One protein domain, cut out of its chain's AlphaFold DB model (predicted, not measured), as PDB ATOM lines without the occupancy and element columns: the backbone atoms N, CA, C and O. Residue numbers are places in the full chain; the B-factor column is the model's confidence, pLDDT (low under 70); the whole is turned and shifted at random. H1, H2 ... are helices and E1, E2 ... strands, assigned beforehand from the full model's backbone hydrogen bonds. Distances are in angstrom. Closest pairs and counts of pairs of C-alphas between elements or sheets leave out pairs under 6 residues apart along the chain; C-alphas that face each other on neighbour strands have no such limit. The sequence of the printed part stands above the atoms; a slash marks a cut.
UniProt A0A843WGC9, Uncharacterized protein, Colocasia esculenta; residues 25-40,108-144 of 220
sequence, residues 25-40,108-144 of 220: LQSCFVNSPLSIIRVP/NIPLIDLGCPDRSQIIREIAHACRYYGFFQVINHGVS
ATOM      1  N   LEU A  25      -9.129  30.205  30.914       28.48
ATOM      2  CA  LEU A  25      -9.160  28.807  31.339       28.48
ATOM      3  C   LEU A  25      -8.260  28.024  30.370       28.48
ATOM      4  O   LEU A  25      -8.671  27.667  29.271       28.48
ATOM      5  N   GLN A  26      -6.990  27.826  30.730       30.69
ATOM      6  CA  GLN A  26      -6.233  26.712  30.161       30.69
ATOM      7  C   GLN A  26      -6.791  25.463  30.837       30.69
ATOM      8  O   GLN A  26      -6.370  25.130  31.940       30.69
ATOM      9  N   SER A  27      -7.782  24.827  30.213       30.67
ATOM     10  CA  SER A  27      -8.165  23.486  30.634       30.67
ATOM     11  C   SER A  27      -6.984  22.565  30.344       30.67
ATOM     12  O   SER A  27      -6.608  22.354  29.188       30.67
ATOM     13  N   CYS A  28      -6.339  22.083  31.399       32.16
ATOM     14  CA  CYS A  28      -5.416  20.967  31.312       32.16
ATOM     15  C   CYS A  28      -6.267  19.699  31.352       32.16
ATOM     16  O   CYS A  28      -6.508  19.148  32.420       32.16
ATOM     17  N   PHE A  29      -6.766  19.265  30.194       29.27
ATOM     18  CA  PHE A  29      -7.406  17.958  30.080       29.27
ATOM     19  C   PHE A  29      -6.319  16.887  30.156       29.27
ATOM     20  O   PHE A  29      -5.602  16.638  29.190       29.27
ATOM     21  N   VAL A  30      -6.171  16.285  31.333       30.02
ATOM     22  CA  VAL A  30      -5.378  15.072  31.535       30.02
ATOM     23  C   VAL A  30      -6.376  13.968  31.861       30.02
ATOM     24  O   VAL A  30      -6.737  13.846  33.019       30.02
ATOM     25  N   ASN A  31      -6.895  13.264  30.842       30.22
ATOM     26  CA  ASN A  31      -7.697  12.020  30.904       30.22
ATOM     27  C   ASN A  31      -8.447  11.714  32.226       30.22
ATOM     28  O   ASN A  31      -8.397  10.596  32.732       30.22
ATOM     29  N   SER A  32      -9.157  12.691  32.785       35.81
ATOM     30  CA  SER A  32      -9.852  12.579  34.065       35.81
ATOM     31  C   SER A  32     -11.231  13.214  33.920       35.81
ATOM     32  O   SER A  32     -11.341  14.268  33.286       35.81
ATOM     33  N   PRO A  33     -12.295  12.623  34.498       41.25
ATOM     34  CA  PRO A  33     -13.608  13.266  34.569       41.25
ATOM     35  C   PRO A  33     -13.584  14.555  35.410       41.25
ATOM     36  O   PRO A  33     -14.575  15.277  35.455       41.25
ATOM     37  N   LEU A  34     -12.462  14.845  36.075       46.72
ATOM     38  CA  LEU A  34     -12.247  16.023  36.895       46.72
ATOM     39  C   LEU A  34     -11.662  17.153  36.047       46.72
ATOM     40  O   LEU A  34     -10.573  17.047  35.482       46.72
ATOM     41  N   SER A  35     -12.392  18.265  35.978       67.56
ATOM     42  CA  SER A  35     -11.902  19.483  35.333       67.56
ATOM     43  C   SER A  35     -11.077  20.287  36.334       67.56
ATOM     44  O   SER A  35     -11.612  20.751  37.340       67.56
ATOM     45  N   ILE A  36      -9.782  20.466  36.063       69.19
ATOM     46  CA  ILE A  36      -8.904  21.314  36.879       69.19
ATOM     47  C   ILE A  36      -9.037  22.762  36.408       69.19
ATOM     48  O   ILE A  36      -8.726  23.091  35.261       69.19
ATOM     49  N   ILE A  37      -9.455  23.644  37.313       73.50
ATOM     50  CA  ILE A  37      -9.523  25.083  37.065       73.50
ATOM     51  C   ILE A  37      -8.301  25.750  37.688       73.50
ATOM     52  O   ILE A  37      -8.062  25.651  38.889       73.50
ATOM     53  N   ARG A  38      -7.537  26.472  36.861       64.25
ATOM     54  CA  ARG A  38      -6.401  27.291  37.298       64.25
ATOM     55  C   ARG A  38      -6.810  28.754  37.443       64.25
ATOM     56  O   ARG A  38      -7.380  29.332  36.520       64.25
ATOM     57  N   VAL A  39      -6.428  29.373  38.560       59.06
ATOM     58  CA  VAL A  39      -6.718  30.784  38.846       59.06
ATOM     59  C   VAL A  39      -5.477  31.643  38.540       59.06
ATOM     60  O   VAL A  39      -4.388  31.354  39.045       59.06
ATOM     61  N   PRO A  40      -5.579  32.692  37.696       41.16
ATOM     62  CA  PRO A  40      -4.445  33.566  37.395       41.16
ATOM     63  C   PRO A  40      -3.944  34.291  38.652       41.16
ATOM     64  O   PRO A  40      -4.720  34.956  39.332       41.16
ATOM     65  N   ASN A 108      -5.968  16.260  49.406       82.19
ATOM     66  CA  ASN A 108      -6.902  17.347  49.711       82.19
ATOM     67  C   ASN A 108      -6.987  18.431  48.629       82.19
ATOM     68  O   ASN A 108      -7.411  19.552  48.925       82.19
ATOM     69  N   ILE A 109      -6.625  18.136  47.371       90.50
ATOM     70  CA  ILE A 109      -6.914  19.069  46.269       90.50
ATOM     71  C   ILE A 109      -8.419  19.383  46.303       90.50
ATOM     72  O   ILE A 109      -9.216  18.453  46.154       90.50
ATOM     73  N   PRO A 110      -8.833  20.659  46.448       94.12
ATOM     74  CA  PRO A 110     -10.237  20.985  46.646       94.12
ATOM     75  C   PRO A 110     -11.096  20.443  45.504       94.12
ATOM     76  O   PRO A 110     -10.853  20.763  44.338       94.12
ATOM     77  N   LEU A 111     -12.092  19.630  45.848       95.00
ATOM     78  CA  LEU A 111     -13.085  19.083  44.933       95.00
ATOM     79  C   LEU A 111     -14.420  19.779  45.199       95.00
ATOM     80  O   LEU A 111     -15.015  19.586  46.253       95.00
ATOM     81  N   ILE A 112     -14.867  20.605  44.258       96.31
ATOM     82  CA  ILE A 112     -16.039  21.467  44.424       96.31
ATOM     83  C   ILE A 112     -17.215  20.901  43.626       96.31
ATOM     84  O   ILE A 112     -17.124  20.711  42.410       96.31
ATOM     85  N   ASP A 113     -18.336  20.669  44.305       96.69
ATOM     86  CA  ASP A 113     -19.582  20.228  43.681       96.69
ATOM     87  C   ASP A 113     -20.416  21.428  43.209       96.69
ATOM     88  O   ASP A 113     -21.055  22.120  44.002       96.69
ATOM     89  N   LEU A 114     -20.434  21.672  41.894       96.69
ATOM     90  CA  LEU A 114     -21.217  22.762  41.299       96.69
ATOM     91  C   LEU A 114     -22.718  22.449  41.191       96.69
ATOM     92  O   LEU A 114     -23.499  23.350  40.885       96.69
ATOM     93  N   GLY A 115     -23.120  21.202  41.447       95.81
ATOM     94  CA  GLY A 115     -24.514  20.777  41.536       95.81
ATOM     95  C   GLY A 115     -25.139  21.013  42.913       95.81
ATOM     96  O   GLY A 115     -26.347  20.824  43.064       95.81
ATOM     97  N   CYS A 116     -24.355  21.435  43.913       95.94
ATOM     98  CA  CYS A 116     -24.866  21.744  45.246       95.94
ATOM     99  C   CYS A 116     -25.913  22.881  45.191       95.94
ATOM    100  O   CYS A 116     -25.668  23.926  44.580       95.94
ATOM    101  N   PRO A 117     -27.084  22.733  45.845       96.12
ATOM    102  CA  PRO A 117     -28.115  23.770  45.829       96.12
ATOM    103  C   PRO A 117     -27.713  25.031  46.614       96.12
ATOM    104  O   PRO A 117     -28.193  26.124  46.299       96.12
ATOM    105  N   ASP A 118     -26.821  24.923  47.610       97.62
ATOM    106  CA  ASP A 118     -26.313  26.086  48.347       97.62
ATOM    107  C   ASP A 118     -25.220  26.813  47.548       97.62
ATOM    108  O   ASP A 118     -24.014  26.583  47.679       97.62
ATOM    109  N   ARG A 119     -25.654  27.796  46.758       96.12
ATOM    110  CA  ARG A 119     -24.755  28.687  46.013       96.12
ATOM    111  C   ARG A 119     -23.761  29.431  46.906       96.12
ATOM    112  O   ARG A 119     -22.664  29.749  46.449       96.12
ATOM    113  N   SER A 120     -24.129  29.744  48.146       97.88
ATOM    114  CA  SER A 120     -23.241  30.463  49.062       97.88
ATOM    115  C   SER A 120     -22.095  29.568  49.520       97.88
ATOM    116  O   SER A 120     -20.969  30.047  49.645       97.88
ATOM    117  N   GLN A 121     -22.358  28.275  49.725       97.38
ATOM    118  CA  GLN A 121     -21.320  27.277  49.984       97.38
ATOM    119  C   GLN A 121     -20.346  27.172  48.810       97.38
ATOM    120  O   GLN A 121     -19.150  27.363  49.024       97.38
ATOM    121  N   ILE A 122     -20.846  26.994  47.581       97.88
ATOM    122  CA  ILE A 122     -20.000  26.902  46.377       97.88
ATOM    123  C   ILE A 122     -19.072  28.123  46.264       97.88
ATOM    124  O   ILE A 122     -17.872  27.990  46.030       97.88
ATOM    125  N   ILE A 123     -19.602  29.337  46.469       98.00
ATOM    126  CA  ILE A 123     -18.803  30.572  46.409       98.00
ATOM    127  C   ILE A 123     -17.698  30.576  47.474       98.00
ATOM    128  O   ILE A 123     -16.569  30.972  47.173       98.00
ATOM    129  N   ARG A 124     -17.995  30.145  48.708       98.06
ATOM    130  CA  ARG A 124     -17.000  30.066  49.790       98.06
ATOM    131  C   ARG A 124     -15.903  29.053  49.472       98.06
ATOM    132  O   ARG A 124     -14.732  29.376  49.659       98.06
ATOM    133  N   GLU A 125     -16.260  27.880  48.959       97.31
ATOM    134  CA  GLU A 125     -15.308  26.834  48.573       97.31
ATOM    135  C   GLU A 125     -14.396  27.294  47.433       97.31
ATOM    136  O   GLU A 125     -13.175  27.175  47.537       97.31
ATOM    137  N   ILE A 126     -14.959  27.925  46.393       97.12
ATOM    138  CA  ILE A 126     -14.170  28.502  45.297       97.12
ATOM    139  C   ILE A 126     -13.226  29.575  45.843       97.12
ATOM    140  O   ILE A 126     -12.038  29.564  45.523       97.12
ATOM    141  N   ALA A 127     -13.713  30.491  46.684       97.19
ATOM    142  CA  ALA A 127     -12.884  31.551  47.255       97.19
ATOM    143  C   ALA A 127     -11.740  30.989  48.115       97.19
ATOM    144  O   ALA A 127     -10.612  31.481  48.033       97.19
ATOM    145  N   HIS A 128     -12.017  29.951  48.907       96.19
ATOM    146  CA  HIS A 128     -11.025  29.241  49.707       96.19
ATOM    147  C   HIS A 128      -9.972  28.565  48.818       96.19
ATOM    148  O   HIS A 128      -8.776  28.809  48.988       96.19
ATOM    149  N   ALA A 129     -10.400  27.794  47.816       95.94
ATOM    150  CA  ALA A 129      -9.502  27.133  46.877       95.94
ATOM    151  C   ALA A 129      -8.622  28.132  46.110       95.94
ATOM    152  O   ALA A 129      -7.408  27.959  46.026       95.94
ATOM    153  N   CYS A 130      -9.204  29.233  45.624       95.12
ATOM    154  CA  CYS A 130      -8.452  30.306  44.975       95.12
ATOM    155  C   CYS A 130      -7.378  30.902  45.896       95.12
ATOM    156  O   CYS A 130      -6.280  31.192  45.431       95.12
ATOM    157  N   ARG A 131      -7.705  31.119  47.176       95.19
ATOM    158  CA  ARG A 131      -6.830  31.800  48.140       95.19
ATOM    159  C   ARG A 131      -5.661  30.933  48.598       95.19
ATOM    160  O   ARG A 131      -4.567  31.464  48.751       95.19
ATOM    161  N   TYR A 132      -5.903  29.650  48.857       93.38
ATOM    162  CA  TYR A 132      -4.918  28.780  49.509       93.38
ATOM    163  C   TYR A 132      -4.242  27.791  48.557       93.38
ATOM    164  O   TYR A 132      -3.086  27.450  48.776       93.38
ATOM    165  N   TYR A 133      -4.922  27.378  47.482       91.81
ATOM    166  CA  TYR A 133      -4.407  26.379  46.538       91.81
ATOM    167  C   TYR A 133      -4.064  26.995  45.173       91.81
ATOM    168  O   TYR A 133      -3.108  26.589  44.518       91.81
ATOM    169  N   GLY A 134      -4.840  27.984  44.715       91.69
ATOM    170  CA  GLY A 134      -4.705  28.584  43.380       91.69
ATOM    171  C   GLY A 134      -5.241  27.706  42.236       91.69
ATOM    172  O   GLY A 134      -5.218  28.120  41.071       91.69
ATOM    173  N   PHE A 135      -5.749  26.516  42.560       93.56
ATOM    174  CA  PHE A 135      -6.450  25.603  41.663       93.56
ATOM    175  C   PHE A 135      -7.430  24.721  42.449       93.56
ATOM    176  O   PHE A 135      -7.355  24.635  43.673       93.56
ATOM    177  N   PHE A 136      -8.368  24.098  41.739       94.88
ATOM    178  CA  PHE A 136      -9.331  23.140  42.285       94.88
ATOM    179  C   PHE A 136      -9.900  22.258  41.176       94.88
ATOM    180  O   PHE A 136      -9.774  22.571  39.988       94.88
ATOM    181  N   GLN A 137     -10.532  21.164  41.579       94.94
ATOM    182  CA  GLN A 137     -11.295  20.262  40.728       94.94
ATOM    183  C   GLN A 137     -12.787  20.554  40.886       94.94
ATOM    184  O   GLN A 137     -13.230  20.973  41.954       94.94
ATOM    185  N   VAL A 138     -13.570  20.331  39.830       96.00
ATOM    186  CA  VAL A 138     -15.034  20.461  39.882       96.00
ATOM    187  C   VAL A 138     -15.734  19.184  39.436       96.00
ATOM    188  O   VAL A 138     -15.277  18.515  38.507       96.00
ATOM    189  N   ILE A 139     -16.872  18.895  40.064       95.56
ATOM    190  CA  ILE A 139     -17.836  17.857  39.666       95.56
ATOM    191  C   ILE A 139     -19.225  18.472  39.495       95.56
ATOM    192  O   ILE A 139     -19.465  19.608  39.906       95.56
ATOM    193  N   ASN A 140     -20.125  17.738  38.832       96.00
ATOM    194  CA  ASN A 140     -21.495  18.176  38.535       96.00
ATOM    195  C   ASN A 140     -21.560  19.567  37.870       96.00
ATOM    196  O   ASN A 140     -22.483  20.346  38.083       96.00
ATOM    197  N   HIS A 141     -20.579  19.877  37.018       94.75
ATOM    198  CA  HIS A 141     -20.425  21.171  36.342       94.75
ATOM    199  C   HIS A 141     -21.407  21.403  35.176       94.75
ATOM    200  O   HIS A 141     -21.306  22.409  34.479       94.75
ATOM    201  N   GLY A 142     -22.330  20.472  34.917       94.62
ATOM    202  CA  GLY A 142     -23.375  20.601  33.893       94.62
ATOM    203  C   GLY A 142     -22.932  20.372  32.442       94.62
ATOM    204  O   GLY A 142     -23.770  20.405  31.545       94.62
ATOM    205  N   VAL A 143     -21.647  20.098  32.187       94.25
ATOM    206  CA  VAL A 143     -21.178  19.673  30.852       94.25
ATOM    207  C   VAL A 143     -21.388  18.168  30.733       94.25
ATOM    208  O   VAL A 143     -20.964  17.419  31.614       94.25
ATOM    209  N   SER A 144     -22.056  17.725  29.666       95.50
ATOM    210  CA  SER A 144     -22.357  16.306  29.474       95.50
ATOM    211  C   SER A 144     -21.081  15.490  29.243       95.50
ATOM    212  O   SER A 144     -20.112  15.956  28.631       95.50
TER     213      SER A 144
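What this domain is: This is residues 25 to 40 and 108 to 144 of the 220 residues of an uncharacterized protein of Colocasia esculenta (UniProt A0A843WGC9). What does the printed part look like? It is a small sheet of three strands with one helix, H1, packed over one of its faces, where it covers E2 and E3, while no named helix is over the other face; the first stretch, residues 25 to 34, makes a loop beyond the edge strand E1. What is it made of? The 53 printed residues hold three named strands and one named helix, in the order E1, E2, H1, E3, and the mixed sheet runs E1, E3, E2; the class is mixed, helices and strands, with under half of the printed residues in named elements. How large is it? It is compact and rounded, with a radius of gyration of the C-alphas of 10.9 A and spans of 29 by 26 by 20 A.

Where its parts are: Where is the first named element? E1 is residues 35 to 38, with C-alpha 35 at (-11.902, 19.483, 35.333). What follows it? E2 is residues 111 to 113, and H1 is residues 119 to 132, 20.1 A long, with C-alpha 119 at (-24.755, 28.687, 46.013). Where does the last element end? E3, residues 135 to 139, is 13.9 A long and ends with C-alpha 139 at (-17.836, 17.857, 39.666).

How they stand to each other: How are the strands paired? E1 and E3 are antiparallel at 154 degrees, with N 37 and O 136 within hydrogen-bond range at 2.9 A. E3 and E2 are parallel at 42 degrees, with N 112 and O 137 within range at 2.9 A. E1 and E2, the edge strands, are apart. How does H1 stand to the sheet? H1 is on the sheet at a height of 9.2 A, over E3 and E2, in two layers, a helix on one face of a sheet. It runs along the strands, at 16 degrees to E2 on the local plane, and its closest C-alphas to E3 are those of Ala 129 and Phe 136, 6.1 A apart. What do E2, H1 and E3 make? They make a strand-helix-strand unit, two parallel neighbour strands with a helix between, and its crossover is right-handed. How is the helix's backbone bonded? In H1 every O i to N i+4 pair is within hydrogen-bond range.

The domain as a whole: How far does it reach? The two C-alphas farthest apart are those of Asn 31 and Ser 120, 30.2 A. Is there a cut? Residues 41 to 107 are not printed, and C-alphas 40 and 108 are 20.5 A apart across the cut. How long are the links? The links E2 to H1 and H1 to E3 are tight; E1 to E2 is the link across the cut. Where is confidence low? The mean pLDDT of the printed part is 79.9, and residues 25 to 36 and 38 to 40 are under 70.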